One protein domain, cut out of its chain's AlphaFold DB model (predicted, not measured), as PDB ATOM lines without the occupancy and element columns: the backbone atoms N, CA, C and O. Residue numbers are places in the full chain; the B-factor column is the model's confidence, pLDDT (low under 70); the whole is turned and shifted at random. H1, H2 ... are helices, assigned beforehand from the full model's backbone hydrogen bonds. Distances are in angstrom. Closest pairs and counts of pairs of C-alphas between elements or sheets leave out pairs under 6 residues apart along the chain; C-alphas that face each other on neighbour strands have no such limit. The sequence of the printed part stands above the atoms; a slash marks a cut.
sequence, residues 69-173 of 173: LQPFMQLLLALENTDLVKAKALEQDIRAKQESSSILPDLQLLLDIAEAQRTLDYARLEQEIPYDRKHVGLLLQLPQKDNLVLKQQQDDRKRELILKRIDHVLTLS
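AT A GLANCE: This is residues 69 to 173 of the 173 residues of the protein "C2H2-type domain-containing protein" of Syncephalastrum racemosum (UniProt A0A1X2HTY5). What does the longest helix belong to? H7 is one of five helices, H1, H2, H3, H5 and H7, in a compact up-and-down bundle, each running against the one before it in the chain. H1 and H3 lie side by side in its middle, H2 covers one side of them, H5 and H7 lie on the other side without touching each other, short H6 packs on the beginnings of H1 and H3, and H4 precedes H5. What are its make-up and size? The printed part has 105 residues with seven named helices, H1 to H7 in chain order, and no named strand, and its class is all helix. The radius of gyration of the C-alphas is 13.0 A, and the rounded outline spans 36 by 28 by 23 A.

IN THESE COORDINATES: Where does the longest helix run? H7, residues 156 to 172, runs 24.6 A from C-alpha 156 at (117.330, 145.837, 167.098) to C-alpha 172 at (116.332, 138.506, 190.529). Where are the others? H1 is residues 69 to 80, 16.6 A, from C-alpha 69 at (111.700, 155.529, 176.115); H2 is residues 84 to 97, 19.7 A; H3 is residues 105 to 119, 20.6 A. H4 is residues 122 to 127, 8.4 A; H5 is residues 129 to 141, 19.0 A; H6 is residues 149 to 152, 5.5 A.

HOW THE PARTS SIT: What does H7 meet? With residues 165 to 169 alone it touches H1, the same way at a shallow tilt of 33 degrees, only just short of steep; the closest C-alphas, of Glu 80 and Val 169, are 5.7 A apart. H7 and H5 are near each other, with 11 pairs of C-alphas within 10 A. What surrounds the hub, H3? It touches H1, closest at C-alphas Phe 72 and Leu 107, 6.7 A, and H5, opposite ways at a shallow tilt of 16 degrees, closest at C-alphas Asp 106 and Val 136, 5.9 A. H2 and H3 form a hairpin, closest at C-alphas Leu 84 and Arg 118, 6.6 A. H3 also touches H4, closest at C-alphas Ala 116 and Leu 125, 6.5 A, and only just touches H6, with 3 pairs within 8 A. How are the helix backbones? Every O i to N i+4 pair is within hydrogen-bond range in H1, H2, H3, H4 and H7, and 8 of 9 are in H5; H6 is too short for such a pair.

THE WHOLE: How far does it reach? The two C-alphas farthest apart, of Val 85 and Pro 143, are 36.3 A apart. Is it continuous and confident? The printed part has no cut, no link is long, and it ends at Ser 173, the chain's last residue. Its mean pLDDT is 93.2, and residues 145 to 146 are under 70.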
ATOM      1  N   LEU A  69     110.500 156.367 176.086       92.25
ATOM      2  CA  LEU A  69     111.700 155.529 176.115       92.25
ATOM      3  C   LEU A  69     112.674 155.900 177.240       92.25
ATOM      4  O   LEU A  69     113.245 155.011 177.862       92.25
ATOM      5  N   GLN A  70     112.884 157.188 177.529       93.19
ATOM      6  CA  GLN A  70     113.814 157.567 178.598       93.19
ATOM      7  C   GLN A  70     113.286 157.147 179.985       93.19
ATOM      8  O   GLN A  70     114.024 156.443 180.680       93.19
ATOM      9  N   PRO A  71     112.055 157.515 180.398       94.62
ATOM     10  CA  PRO A  71     111.473 157.018 181.646       94.62
ATOM     11  C   PRO A  71     111.461 155.487 181.745       94.62
ATOM     12  O   PRO A  71     111.841 154.941 182.778       94.62
ATOM     13  N   PHE A  72     111.133 154.792 180.652       96.00
ATOM     14  CA  PHE A  72     111.177 153.330 180.572       96.00
ATOM     15  C   PHE A  72     112.568 152.772 180.920       96.00
ATOM     16  O   PHE A  72     112.705 151.896 181.772       96.00
ATOM     17  N   MET A  73     113.627 153.320 180.314       96.69
ATOM     18  CA  MET A  73     115.002 152.880 180.577       96.69
ATOM     19  C   MET A  73     115.464 153.203 182.002       96.69
ATOM     20  O   MET A  73     116.259 152.456 182.575       96.69
ATOM     21  N   GLN A  74     114.992 154.315 182.575       97.25
ATOM     22  CA  GLN A  74     115.275 154.682 183.963       97.25
ATOM     23  C   GLN A  74     114.582 153.743 184.950       97.25
ATOM     24  O   GLN A  74     115.200 153.383 185.951       97.25
ATOM     25  N   LEU A  75     113.343 153.334 184.658       97.62
ATOM     26  CA  LEU A  75     112.595 152.379 185.469       97.62
ATOM     27  C   LEU A  75     113.282 151.014 185.457       97.62
ATOM     28  O   LEU A  75     113.591 150.488 186.519       97.62
ATOM     29  N   LEU A  76     113.623 150.501 184.272       97.56
ATOM     30  CA  LEU A  76     114.358 149.241 184.137       97.56
ATOM     31  C   LEU A  76     115.665 149.252 184.947       97.56
ATOM     32  O   LEU A  76     115.949 148.312 185.679       97.56
ATOM     33  N   LEU A  77     116.433 150.343 184.871       97.56
ATOM     34  CA  LEU A  77     117.661 150.484 185.657       97.56
ATOM     35  C   LEU A  77     117.394 150.530 187.171       97.56
ATOM     36  O   LEU A  77     118.207 150.035 187.944       97.56
ATOM     37  N   ALA A  78     116.303 151.152 187.620       97.56
ATOM     38  CA  ALA A  78     115.947 151.161 189.039       97.56
ATOM     39  C   ALA A  78     115.624 149.743 189.538       97.56
ATOM     40  O   ALA A  78     116.125 149.354 190.590       97.56
ATOM     41  N   LEU A  79     114.878 148.961 188.749       96.94
ATOM     42  CA  LEU A  79     114.532 147.573 189.071       96.94
ATOM     43  C   LEU A  79     115.767 146.666 189.142       96.94
ATOM     44  O   LEU A  79     115.912 145.914 190.097       96.94
ATOM     45  N   GLU A  80     116.713 146.800 188.209       96.75
ATOM     46  CA  GLU A  80     117.984 146.053 188.251       96.75
ATOM     47  C   GLU A  80     118.802 146.324 189.516       96.75
ATOM     48  O   GLU A  80     119.481 145.437 190.024       96.75
ATOM     49  N   ASN A  81     118.742 147.553 190.033       96.56
ATOM     50  CA  ASN A  81     119.429 147.933 191.267       96.56
ATOM     51  C   ASN A  81     118.567 147.706 192.518       96.56
ATOM     52  O   ASN A  81     118.972 148.111 193.605       96.56
ATOM     53  N   THR A  82     117.380 147.104 192.374       95.25
ATOM     54  CA  THR A  82     116.406 146.906 193.465       95.25
ATOM     55  C   THR A  82     116.029 148.221 194.180       95.25
ATOM     56  O   THR A  82     115.647 148.239 195.350       95.25
ATOM     57  N   ASP A  83     116.124 149.362 193.490       97.19
ATOM     58  CA  ASP A  83     115.786 150.685 194.027       97.19
ATOM     59  C   ASP A  83     114.278 150.936 193.877       97.19
ATOM     60  O   ASP A  83     113.812 151.668 192.994       97.19
ATOM     61  N   LEU A  84     113.494 150.285 194.742       95.38
ATOM     62  CA  LEU A  84     112.027 150.317 194.700       95.38
ATOM     63  C   LEU A  84     111.449 151.708 195.018       95.38
ATOM     64  O   LEU A  84     110.349 152.044 194.572       95.38
ATOM     65  N   VAL A  85     112.190 152.544 195.755       96.69
ATOM     66  CA  VAL A  85     111.789 153.929 196.052       96.69
ATOM     67  C   VAL A  85     111.831 154.762 194.774       96.69
ATOM     68  O   VAL A  85     110.855 155.437 194.435       96.69
ATOM     69  N   LYS A  86     112.932 154.672 194.023       97.06
ATOM     70  CA  LYS A  86     113.067 155.344 192.731       97.06
ATOM     71  C   LYS A  86     112.123 154.768 191.683       97.06
ATOM     72  O   LYS A  86     111.544 155.545 190.926       97.06
ATOM     73  N   ALA A  87     111.935 153.448 191.650       96.81
ATOM     74  CA  ALA A  87     110.989 152.803 190.742       96.81
ATOM     75  C   ALA A  87     109.565 153.353 190.935       96.81
ATOM     76  O   ALA A  87     108.931 153.749 189.963       96.81
ATOM     77  N   LYS A  88     109.108 153.503 192.187       96.69
ATOM     78  CA  LYS A  88     107.797 154.090 192.508       96.69
ATOM     79  C   LYS A  88     107.671 155.556 192.078       96.69
ATOM     80  O   LYS A  88     106.624 155.963 191.578       96.69
ATOM     81  N   ALA A  89     108.722 156.356 192.260       96.62
ATOM     82  CA  ALA A  89     108.726 157.748 191.803       96.62
ATOM     83  C   ALA A  89     108.641 157.844 190.267       96.62
ATOM     84  O   ALA A  89     107.903 158.671 189.733       96.62
ATOM     85  N   LEU A  90     109.357 156.966 189.556       96.31
ATOM     86  CA  LEU A  90     109.318 156.881 188.095       96.31
ATOM     87  C   LEU A  90     107.970 156.372 187.582       96.31
ATOM     88  O   LEU A  90     107.479 156.895 186.590       96.31
ATOM     89  N   GLU A  91     107.343 155.407 188.257       95.00
ATOM     90  CA  GLU A  91     105.992 154.942 187.930       95.00
ATOM     91  C   GLU A  91     104.987 156.103 187.936       95.00
ATOM     92  O   GLU A  91     104.223 156.258 186.985       95.00
ATOM     93  N   GLN A  92     105.003 156.949 188.971       93.62
ATOM     94  CA  GLN A  92     104.104 158.104 189.057       93.62
ATOM     95  C   GLN A  92     104.344 159.106 187.921       93.62
ATOM     96  O   GLN A  92     103.388 159.574 187.304       93.62
ATOM     97  N   ASP A  93     105.610 159.399 187.614       93.25
ATOM     98  CA  ASP A  93     105.990 160.280 186.505       93.25
ATOM     99  C   ASP A  93     105.565 159.705 185.143       93.25
ATOM    100  O   ASP A  93     105.039 160.424 184.294       93.25
ATOM    101  N   ILE A  94     105.735 158.398 184.942       93.12
ATOM    102  CA  ILE A  94     105.321 157.712 183.719       93.12
ATOM    103  C   ILE A  94     103.801 157.744 183.565       93.12
ATOM    104  O   ILE A  94     103.319 158.127 182.501       93.12
ATOM    105  N   ARG A  95     103.045 157.408 184.616       91.75
ATOM    106  CA  ARG A  95     101.575 157.457 184.597       91.75
ATOM    107  C   ARG A  95     101.055 158.872 184.342       91.75
ATOM    108  O   ARG A  95     100.071 159.024 183.632       91.75
ATOM    109  N   ALA A  96     101.727 159.901 184.863       90.56
ATOM    110  CA  ALA A  96     101.377 161.298 184.598       90.56
ATOM    111  C   ALA A  96     101.645 161.724 183.142       90.56
ATOM    112  O   ALA A  96     100.958 162.598 182.618       90.56
ATOM    113  N   LYS A  97     102.647 161.123 182.488       89.06
ATOM    114  CA  LYS A  97     103.006 161.382 181.081       89.06
ATOM    115  C   LYS A  97     102.237 160.521 180.087       89.06
ATOM    116  O   LYS A  97     102.214 160.843 178.901       89.06
ATOM    117  N   GLN A  98     101.669 159.412 180.539       87.88
ATOM    118  CA  GLN A  98     100.893 158.511 179.708       87.88
ATOM    119  C   GLN A  98      99.529 159.142 179.412       87.88
ATOM    120  O   GLN A  98      98.762 159.460 180.316       87.88
ATOM    121  N   GLU A  99      99.220 159.331 178.129       81.06
ATOM    122  CA  GLU A  99      97.889 159.759 177.701       81.06
ATOM    123  C   GLU A  99      96.869 158.670 178.072       81.06
ATOM    124  O   GLU A  99      97.080 157.492 177.774       81.06
ATOM    125  N   SER A 100      95.749 159.056 178.697       75.50
ATOM    126  CA  SER A 100      94.737 158.143 179.261       75.50
ATOM    127  C   SER A 100      94.123 157.142 178.270       75.50
ATOM    128  O   SER A 100      93.372 156.260 178.678       75.50
ATOM    129  N   SER A 101      94.397 157.281 176.973       75.62
ATOM    130  CA  SER A 101      93.837 156.468 175.894       75.62
ATOM    131  C   SER A 101      94.740 155.326 175.417       75.62
ATOM    132  O   SER A 101      94.250 154.451 174.708       75.62
ATOM    133  N   SER A 102      96.033 155.302 175.770       84.25
ATOM    134  CA  SER A 102      96.989 154.337 175.201       84.25
ATOM    135  C   SER A 102      97.714 153.531 176.278       84.25
ATOM    136  O   SER A 102      98.638 154.020 176.929       84.25
ATOM    137  N   ILE A 103      97.323 152.266 176.444       88.50
ATOM    138  CA  ILE A 103      98.077 151.291 177.243       88.50
ATOM    139  C   ILE A 103      99.213 150.750 176.373       88.50
ATOM    140  O   ILE A 103      98.970 150.204 175.299       88.50
ATOM    141  N   LEU A 104     100.452 150.914 176.837       93.06
ATOM    142  CA  LEU A 104     101.651 150.404 176.173       93.06
ATOM    143  C   LEU A 104     102.055 149.087 176.856       93.06
ATOM    144  O   LEU A 104     102.492 149.142 178.006       93.06
ATOM    145  N   PRO A 105     101.897 147.914 176.211       94.62
ATOM    146  CA  PRO A 105     102.062 146.620 176.878       94.62
ATOM    147  C   PRO A 105     103.452 146.379 177.472       94.62
ATOM    148  O   PRO A 105     103.575 145.800 178.544       94.62
ATOM    149  N   ASP A 106     104.510 146.840 176.806       95.19
ATOM    150  CA  ASP A 106     105.883 146.697 177.299       95.19
ATOM    151  C   ASP A 106     106.178 147.580 178.510       95.19
ATOM    152  O   ASP A 106     106.907 147.180 179.416       95.19
ATOM    153  N   LEU A 107     105.602 148.778 178.543       95.31
ATOM    154  CA  LEU A 107     105.675 149.634 179.713       95.31
ATOM    155  C   LEU A 107     104.840 149.070 180.866       95.31
ATOM    156  O   LEU A 107     105.317 149.060 181.997       95.31
ATOM    157  N   GLN A 108     103.629 148.587 180.579       95.75
ATOM    158  CA  GLN A 108     102.752 147.971 181.571       95.75
ATOM    159  C   GLN A 108     103.438 146.768 182.229       95.75
ATOM    160  O   GLN A 108     103.498 146.719 183.450       95.75
ATOM    161  N   LEU A 109     104.099 145.915 181.441       97.06
ATOM    162  CA  LEU A 109     104.940 144.825 181.940       97.06
ATOM    163  C   LEU A 109     105.978 145.299 182.975       97.06
ATOM    164  O   LEU A 109     106.111 144.690 184.033       97.06
ATOM    165  N   LEU A 110     106.717 146.385 182.708       96.69
ATOM    166  CA  LEU A 110     107.691 146.912 183.679       96.69
ATOM    167  C   LEU A 110     107.033 147.450 184.952       96.69
ATOM    168  O   LEU A 110     107.610 147.321 186.032       96.69
ATOM    169  N   LEU A 111     105.863 148.078 184.830       96.56
ATOM    170  CA  LEU A 111     105.103 148.563 185.981       96.56
ATOM    171  C   LEU A 111     104.587 147.399 186.832       96.56
ATOM    172  O   LEU A 111     104.683 147.466 188.052       96.56
ATOM    173  N   ASP A 112     104.123 146.323 186.200       97.06
ATOM    174  CA  ASP A 112     103.654 145.118 186.884       97.06
ATOM    175  C   ASP A 112     104.796 144.404 187.619       97.06
ATOM    176  O   ASP A 112     104.627 144.002 188.768       97.06
ATOM    177  N   ILE A 113     105.990 144.335 187.017       96.88
ATOM    178  CA  ILE A 113     107.204 143.847 187.695       96.88
ATOM    179  C   ILE A 113     107.523 144.716 188.917       96.88
ATOM    180  O   ILE A 113     107.750 144.193 190.007       96.88
ATOM    181  N   ALA A 114     107.529 146.042 188.750       97.00
ATOM    182  CA  ALA A 114     107.828 146.978 189.830       97.00
ATOM    183  C   ALA A 114     106.823 146.878 190.986       97.00
ATOM    184  O   ALA A 114     107.201 146.958 192.159       97.00
ATOM    185  N   GLU A 115     105.539 146.717 190.664       96.69
ATOM    186  CA  GLU A 115     104.475 146.526 191.641       96.69
ATOM    187  C   GLU A 115     104.643 145.203 192.383       96.69
ATOM    188  O   GLU A 115     104.715 145.229 193.610       96.69
ATOM    189  N   ALA A 116     104.791 144.087 191.664       97.00
ATOM    190  CA  ALA A 116     104.918 142.762 192.260       97.00
ATOM    191  C   ALA A 116     106.158 142.645 193.163       97.00
ATOM    192  O   ALA A 116     106.059 142.139 194.280       97.00
ATOM    193  N   GLN A 117     107.306 143.202 192.752       95.88
ATOM    194  CA  GLN A 117     108.500 143.277 193.605       95.88
ATOM    195  C   GLN A 117     108.257 144.099 194.878       95.88
ATOM    196  O   GLN A 117     108.742 143.756 195.953       95.88
ATOM    197  N   ARG A 118     107.497 145.194 194.781       95.62
ATOM    198  CA  ARG A 118     107.190 146.070 195.919       95.62
ATOM    199  C   ARG A 118     106.184 145.454 196.888       95.62
ATOM    200  O   ARG A 118     106.266 145.735 198.083       95.62
ATOM    201  N   THR A 119     105.235 144.666 196.394       96.62
ATOM    202  CA  THR A 119     104.229 143.968 197.208       96.62
ATOM    203  C   THR A 119     104.666 142.570 197.636       96.62
ATOM    204  O   THR A 119     103.935 141.933 198.387       96.62
ATOM    205  N   LEU A 120     105.851 142.117 197.208       95.88
ATOM    206  CA  LEU A 120     106.366 140.760 197.424       95.88
ATOM    207  C   LEU A 120     105.418 139.682 196.867       95.88
ATOM    208  O   LEU A 120     105.249 138.613 197.453       95.88
ATOM    209  N   ASP A 121     104.778 139.973 195.732       97.50
ATOM    210  CA  ASP A 121     103.874 139.053 195.038       97.50
ATOM    211  C   ASP A 121     104.659 138.127 194.095       97.50
ATOM    212  O   ASP A 121     104.674 138.281 192.870       97.50
ATOM    213  N   TYR A 122     105.359 137.164 194.696       94.62
ATOM    214  CA  TYR A 122     106.173 136.187 193.968       94.62
ATOM    215  C   TYR A 122     105.336 135.279 193.060       94.62
ATOM    216  O   TYR A 122     105.803 134.871 191.999       94.62
ATOM    217  N   ALA A 123     104.081 135.004 193.427       96.06
ATOM    218  CA  ALA A 123     103.192 134.184 192.611       96.06
ATOM    219  C   ALA A 123     102.926 134.848 191.254       96.06
ATOM    220  O   ALA A 123     103.049 134.201 190.213       96.06
ATOM    221  N   ARG A 124     102.643 136.157 191.251       96.06
ATOM    222  CA  ARG A 124     102.466 136.934 190.019       96.06
ATOM    223  C   ARG A 124     103.746 136.986 189.177       96.06
ATOM    224  O   ARG A 124     103.675 136.815 187.959       96.06
ATOM    225  N   LEU A 125     104.908 137.165 189.813       95.25
ATOM    226  CA  LEU A 125     106.223 137.175 189.148       95.25
ATOM    227  C   LEU A 125     106.572 135.847 188.471       95.25
ATOM    228  O   LEU A 125     107.102 135.855 187.361       95.25
ATOM    229  N   GLU A 126     106.266 134.718 189.108       94.81
ATOM    230  CA  GLU A 126     106.581 133.390 188.576       94.81
ATOM    231  C   GLU A 126     105.557 132.903 187.548       94.81
ATOM    232  O   GLU A 126     105.918 132.204 186.598       94.81
ATOM    233  N   GLN A 127     104.278 133.240 187.734       95.19
ATOM    234  CA  GLN A 127     103.198 132.641 186.956       95.19
ATOM    235  C   GLN A 127     102.679 133.559 185.862       95.19
ATOM    236  O   GLN A 127     102.560 133.101 184.737       95.19
ATOM    237  N   GLU A 128     102.381 134.826 186.138       96.25
ATOM    238  CA  GLU A 128     101.683 135.701 185.183       96.25
ATOM    239  C   GLU A 128     102.661 136.461 184.283       96.25
ATOM    240  O   GLU A 128     102.599 136.382 183.052       96.25
ATOM    241  N   ILE A 129     103.635 137.127 184.901       95.75
ATOM    242  CA  ILE A 129     104.560 138.040 184.223       95.75
ATOM    243  C   ILE A 129     105.372 137.376 183.088       95.75
ATOM    244  O   ILE A 129     105.587 138.018 182.052       95.75
ATOM    245  N   PRO A 130     105.786 136.093 183.164       96.25
ATOM    246  CA  PRO A 130     106.453 135.432 182.043       96.25
ATOM    247  C   PRO A 130     105.576 135.302 180.788       96.25
ATOM    248  O   PRO A 130     106.107 135.294 179.671       96.25
ATOM    249  N   TYR A 131     104.248 135.207 180.929       96.56
ATOM    250  CA  TYR A 131     103.332 135.218 179.784       96.56
ATOM    251  C   TYR A 131     103.240 136.612 179.170       96.56
ATOM    252  O   TYR A 131     103.356 136.727 177.948       96.56
ATOM    253  N   ASP A 132     103.144 137.658 179.989       96.06
ATOM    254  CA  ASP A 132     103.135 139.048 179.516       96.06
ATOM    255  C   ASP A 132     104.436 139.398 178.793       96.06
ATOM    256  O   ASP A 132     104.425 139.984 177.705       96.06
ATOM    257  N   ARG A 133     105.574 138.928 179.314       96.44
ATOM    258  CA  ARG A 133     106.866 139.013 178.628       96.44
ATOM    259  C   ARG A 133     106.776 138.345 177.251       96.44
ATOM    260  O   ARG A 133     107.152 138.947 176.237       96.44
ATOM    261  N   LYS A 134     106.338 137.084 177.170       95.94
ATOM    262  CA  LYS A 134     106.233 136.367 175.883       95.94
ATOM    263  C   LYS A 134     105.317 137.108 174.908       95.94
ATOM    264  O   LYS A 134     105.677 137.249 173.741       95.94
ATOM    265  N   HIS A 135     104.197 137.635 175.393       94.81
ATOM    266  CA  HIS A 135     103.262 138.441 174.618       94.81
ATOM    267  C   HIS A 135     103.930 139.699 174.041       94.81
ATOM    268  O   HIS A 135     103.865 139.909 172.830       94.81
ATOM    269  N   VAL A 136     104.670 140.473 174.842       95.00
ATOM    270  CA  VAL A 136     105.462 141.621 174.355       95.00
ATOM    271  C   VAL A 136     106.468 141.193 173.280       95.00
ATOM    272  O   VAL A 136     106.617 141.871 172.261       95.00
ATOM    273  N   GLY A 137     107.118 140.040 173.458       94.44
ATOM    274  CA  GLY A 137     108.022 139.461 172.463       94.44
ATOM    275  C   GLY A 137     107.343 139.180 171.117       94.44
ATOM    276  O   GLY A 137     107.918 139.478 170.071       94.44
ATOM    277  N   LEU A 138     106.108 138.671 171.128       94.50
ATOM    278  CA  LEU A 138     105.309 138.459 169.916       94.50
ATOM    279  C   LEU A 138     104.890 139.789 169.276       94.50
ATOM    280  O   LEU A 138     105.036 139.964 168.068       94.50
ATOM    281  N   LEU A 139     104.439 140.762 170.074       93.31
ATOM    282  CA  LEU A 139     104.047 142.089 169.581       93.31
ATOM    283  C   LEU A 139     105.206 142.837 168.902       93.31
ATOM    284  O   LEU A 139     104.988 143.637 167.985       93.31
ATOM    285  N   LEU A 140     106.444 142.578 169.325       92.94
ATOM    286  CA  LEU A 140     107.643 143.127 168.696       92.94
ATOM    287  C   LEU A 140     107.913 142.568 167.297       92.94
ATOM    288  O   LEU A 140     108.482 143.287 166.478       92.94
ATOM    289  N   GLN A 141     107.486 141.338 167.009       92.88
ATOM    290  CA  GLN A 141     107.644 140.710 165.692       92.88
ATOM    291  C   GLN A 141     106.617 141.224 164.676       92.88
ATOM    292  O   GLN A 141     106.837 141.130 163.469       92.88
ATOM    293  N   LEU A 142     105.498 141.786 165.144       91.75
ATOM    294  CA  LEU A 142     104.465 142.322 164.266       91.75
ATOM    295  C   LEU A 142     104.936 143.620 163.580       91.75
ATOM    296  O   LEU A 142     105.528 144.481 164.236       91.75
ATOM    297  N   PRO A 143     104.614 143.833 162.293       85.69
ATOM    298  CA  PRO A 143     105.041 145.017 161.542       85.69
ATOM    299  C   PRO A 143     104.318 146.313 161.954       85.69
ATOM    300  O   PRO A 143     104.785 147.406 161.636       85.69
ATOM    301  N   GLN A 144     103.187 146.220 162.661       82.88
ATOM    302  CA  GLN A 144     102.409 147.383 163.107       82.88
ATOM    303  C   GLN A 144     103.176 148.183 164.167       82.88
ATOM    304  O   GLN A 144     103.693 147.614 165.128       82.88
ATOM    305  N   LYS A 145     103.290 149.501 163.986       63.56
ATOM    306  CA  LYS A 145     104.310 150.315 164.664       63.56
ATOM    307  C   LYS A 145     103.955 150.795 166.073       63.56
ATOM    308  O   LYS A 145     104.876 151.088 166.829       63.56
ATOM    309  N   ASP A 146     102.687 150.867 166.463       65.88
ATOM    310  CA  ASP A 146     102.340 152.071 167.236       65.88
ATOM    311  C   ASP A 146     102.114 151.929 168.745       65.88
ATOM    312  O   ASP A 146     101.963 152.947 169.411       65.88
ATOM    313  N   ASN A 147     102.207 150.731 169.330       86.19
ATOM    314  CA  ASN A 147     101.832 150.552 170.744       86.19
ATOM    315  C   ASN A 147     102.948 150.030 171.659       86.19
ATOM    316  O   ASN A 147     102.652 149.528 172.735       86.19
ATOM    317  N   LEU A 148     104.223 150.128 171.266       92.31
ATOM    318  CA  LEU A 148     105.342 149.689 172.112       92.31
ATOM    319  C   LEU A 148     106.404 150.778 172.248       92.31
ATOM    320  O   LEU A 148     106.885 151.330 171.254       92.31
ATOM    321  N   VAL A 149     106.838 151.029 173.479       93.06
ATOM    322  CA  VAL A 149     107.998 151.877 173.775       93.06
ATOM    323  C   VAL A 149     109.262 151.314 173.120       93.06
ATOM    324  O   VAL A 149     110.049 152.053 172.533       93.06
ATOM    325  N   LEU A 150     109.437 149.994 173.127       93.50
ATOM    326  CA  LEU A 150     110.585 149.290 172.558       93.50
ATOM    327  C   LEU A 150     110.694 149.430 171.034       93.50
ATOM    328  O   LEU A 150     111.794 149.303 170.492       93.50
ATOM    329  N   LYS A 151     109.599 149.748 170.330       92.25
ATOM    330  CA  LYS A 151     109.631 150.075 168.891       92.25
ATOM    331  C   LYS A 151     110.186 151.473 168.605       92.25
ATOM    332  O   LYS A 151     110.622 151.728 167.487       92.25
ATOM    333  N   GLN A 152     110.261 152.347 169.613       91.38
ATOM    334  CA  GLN A 152     110.945 153.643 169.511       91.38
ATOM    335  C   GLN A 152     112.475 153.475 169.459       91.38
ATOM    336  O   GLN A 152     113.180 154.363 168.982       91.38
ATOM    337  N   GLN A 153     113.003 152.334 169.925       90.75
ATOM    338  CA  GLN A 153     114.408 151.980 169.747       90.75
ATOM    339  C   GLN A 153     114.636 151.482 168.316       90.75
ATOM    340  O   GLN A 153     114.150 150.414 167.949       90.75
ATOM    341  N   GLN A 154     115.397 152.240 167.524       88.81
ATOM    342  CA  GLN A 154     115.679 151.912 166.120       88.81
ATOM    343  C   GLN A 154     116.657 150.739 165.959       88.81
ATOM    344  O   GLN A 154     116.639 150.056 164.943       88.81
ATOM    345  N   ASP A 155     117.518 150.518 166.951       92.50
ATOM    346  CA  ASP A 155     118.545 149.480 166.914       92.50
ATOM    347  C   ASP A 155     118.021 148.169 167.522       92.50
ATOM    348  O   ASP A 155     117.837 148.063 168.740       92.50
ATOM    349  N   ASP A 156     117.819 147.154 166.679       92.44
ATOM    350  CA  ASP A 156     117.330 145.837 167.098       92.44
ATOM    351  C   ASP A 156     118.263 145.148 168.104       92.44
ATOM    352  O   ASP A 156     117.789 144.454 169.002       92.44
ATOM    353  N   ARG A 157     119.584 145.385 168.044       94.19
ATOM    354  CA  ARG A 157     120.526 144.820 169.028       94.19
ATOM    355  C   ARG A 157     120.320 145.438 170.401       94.19
ATOM    356  O   ARG A 157     120.388 144.738 171.409       94.19
ATOM    357  N   LYS A 158     120.065 146.748 170.456       94.00
ATOM    358  CA  LYS A 158     119.732 147.427 171.718       94.00
ATOM    359  C   LYS A 158     118.386 146.964 172.243       94.00
ATOM    360  O   LYS A 158     118.261 146.773 173.447       94.00
ATOM    361  N   ARG A 159     117.400 146.766 171.367       94.56
ATOM    362  CA  ARG A 159     116.091 146.231 171.756       94.56
ATOM    363  C   ARG A 159     116.222 144.838 172.370       94.56
ATOM    364  O   ARG A 159     115.710 144.613 173.459       94.56
ATOM    365  N   GLU A 160     116.977 143.954 171.731       95.25
ATOM    366  CA  GLU A 160     117.267 142.613 172.247       95.25
ATOM    367  C   GLU A 160     118.002 142.663 173.595       95.25
ATOM    368  O   GLU A 160     117.675 141.927 174.523       95.25
ATOM    369  N   LEU A 161     118.962 143.580 173.750       96.38
ATOM    370  CA  LEU A 161     119.635 143.793 175.030       96.38
ATOM    371  C   LEU A 161     118.659 144.247 176.123       96.38
ATOM    372  O   LEU A 161     118.781 143.812 177.264       96.38
ATOM    373  N   ILE A 162     117.693 145.107 175.792       96.50
ATOM    374  CA  ILE A 162     116.662 145.545 176.736       96.50
ATOM    375  C   ILE A 162     115.778 144.367 177.158       96.50
ATOM    376  O   ILE A 162     115.521 144.217 178.347       96.50
ATOM    377  N   LEU A 163     115.378 143.491 176.230       96.56
ATOM    378  CA  LEU A 163     114.609 142.287 176.567       96.56
ATOM    379  C   LEU A 163     115.380 141.362 177.514       96.56
ATOM    380  O   LEU A 163     114.831 140.933 178.520       96.56
ATOM    381  N   LYS A 164     116.675 141.136 177.260       97.12
ATOM    382  CA  LYS A 164     117.534 140.342 178.157       97.12
ATOM    383  C   LYS A 164     117.657 140.948 179.551       97.12
ATOM    384  O   LYS A 164     117.759 140.218 180.530       97.12
ATOM    385  N   ARG A 165     117.664 142.277 179.643       97.56
ATOM    386  CA  ARG A 165     117.665 142.996 180.923       97.56
ATOM    387  C   ARG A 165     116.344 142.823 181.669       97.56
ATOM    388  O   ARG A 165     116.370 142.591 182.868       97.56
ATOM    389  N   ILE A 166     115.209 142.860 180.968       96.62
ATOM    390  CA  ILE A 166     113.898 142.543 181.558       96.62
ATOM    391  C   ILE A 166     113.893 141.103 182.081       96.62
ATOM    392  O   ILE A 166     113.549 140.883 183.237       96.62
ATOM    393  N   ASP A 167     114.354 140.143 181.272       96.56
ATOM    394  CA  ASP A 167     114.456 138.739 181.681       96.56
ATOM    395  C   ASP A 167     115.359 138.584 182.921       96.56
ATOM    396  O   ASP A 167     115.033 137.835 183.837       96.56
ATOM    397  N   HIS A 168     116.456 139.344 183.006       96.12
ATOM    398  CA  HIS A 168     117.317 139.353 184.187       96.12
ATOM    399  C   HIS A 168     116.597 139.866 185.444       96.12
ATOM    400  O   HIS A 168     116.699 139.233 186.493       96.12
ATOM    401  N   VAL A 169     115.838 140.961 185.348       95.38
ATOM    402  CA  VAL A 169     115.053 141.490 186.478       95.38
ATOM    403  C   VAL A 169     114.048 140.454 186.990       95.38
ATOM    404  O   VAL A 169     113.906 140.299 188.202       95.38
ATOM    405  N   LEU A 170     113.412 139.692 186.095       93.62
ATOM    406  CA  LEU A 170     112.502 138.609 186.485       93.62
ATOM    407  C   LEU A 170     113.207 137.507 187.275       93.62
ATOM    408  O   LEU A 170     112.630 136.976 188.210       93.62
ATOM    409  N   THR A 171     114.460 137.191 186.943       92.75
ATOM    410  CA  THR A 171     115.240 136.167 187.663       92.75
ATOM    411  C   THR A 171     115.826 136.631 188.998       92.75
ATOM    412  O   THR A 171     116.312 135.799 189.759       92.75
ATOM    413  N   LEU A 172     115.853 137.942 189.260       87.00
ATOM    414  CA  LEU A 172     116.332 138.506 190.529       87.00
ATOM    415  C   LEU A 172     115.255 138.521 191.622       87.00
ATOM    416  O   LEU A 172     115.591 138.764 192.780       87.00
ATOM    417  N   SER A 173     113.991 138.342 191.232       75.31
ATOM    418  CA  SER A 173     112.824 138.419 192.118       75.31
ATOM    419  C   SER A 173     112.508 137.049 192.692       75.31
ATOM    420  O   SER A 173     112.139 137.013 193.884       75.31
TER     421      SER A 173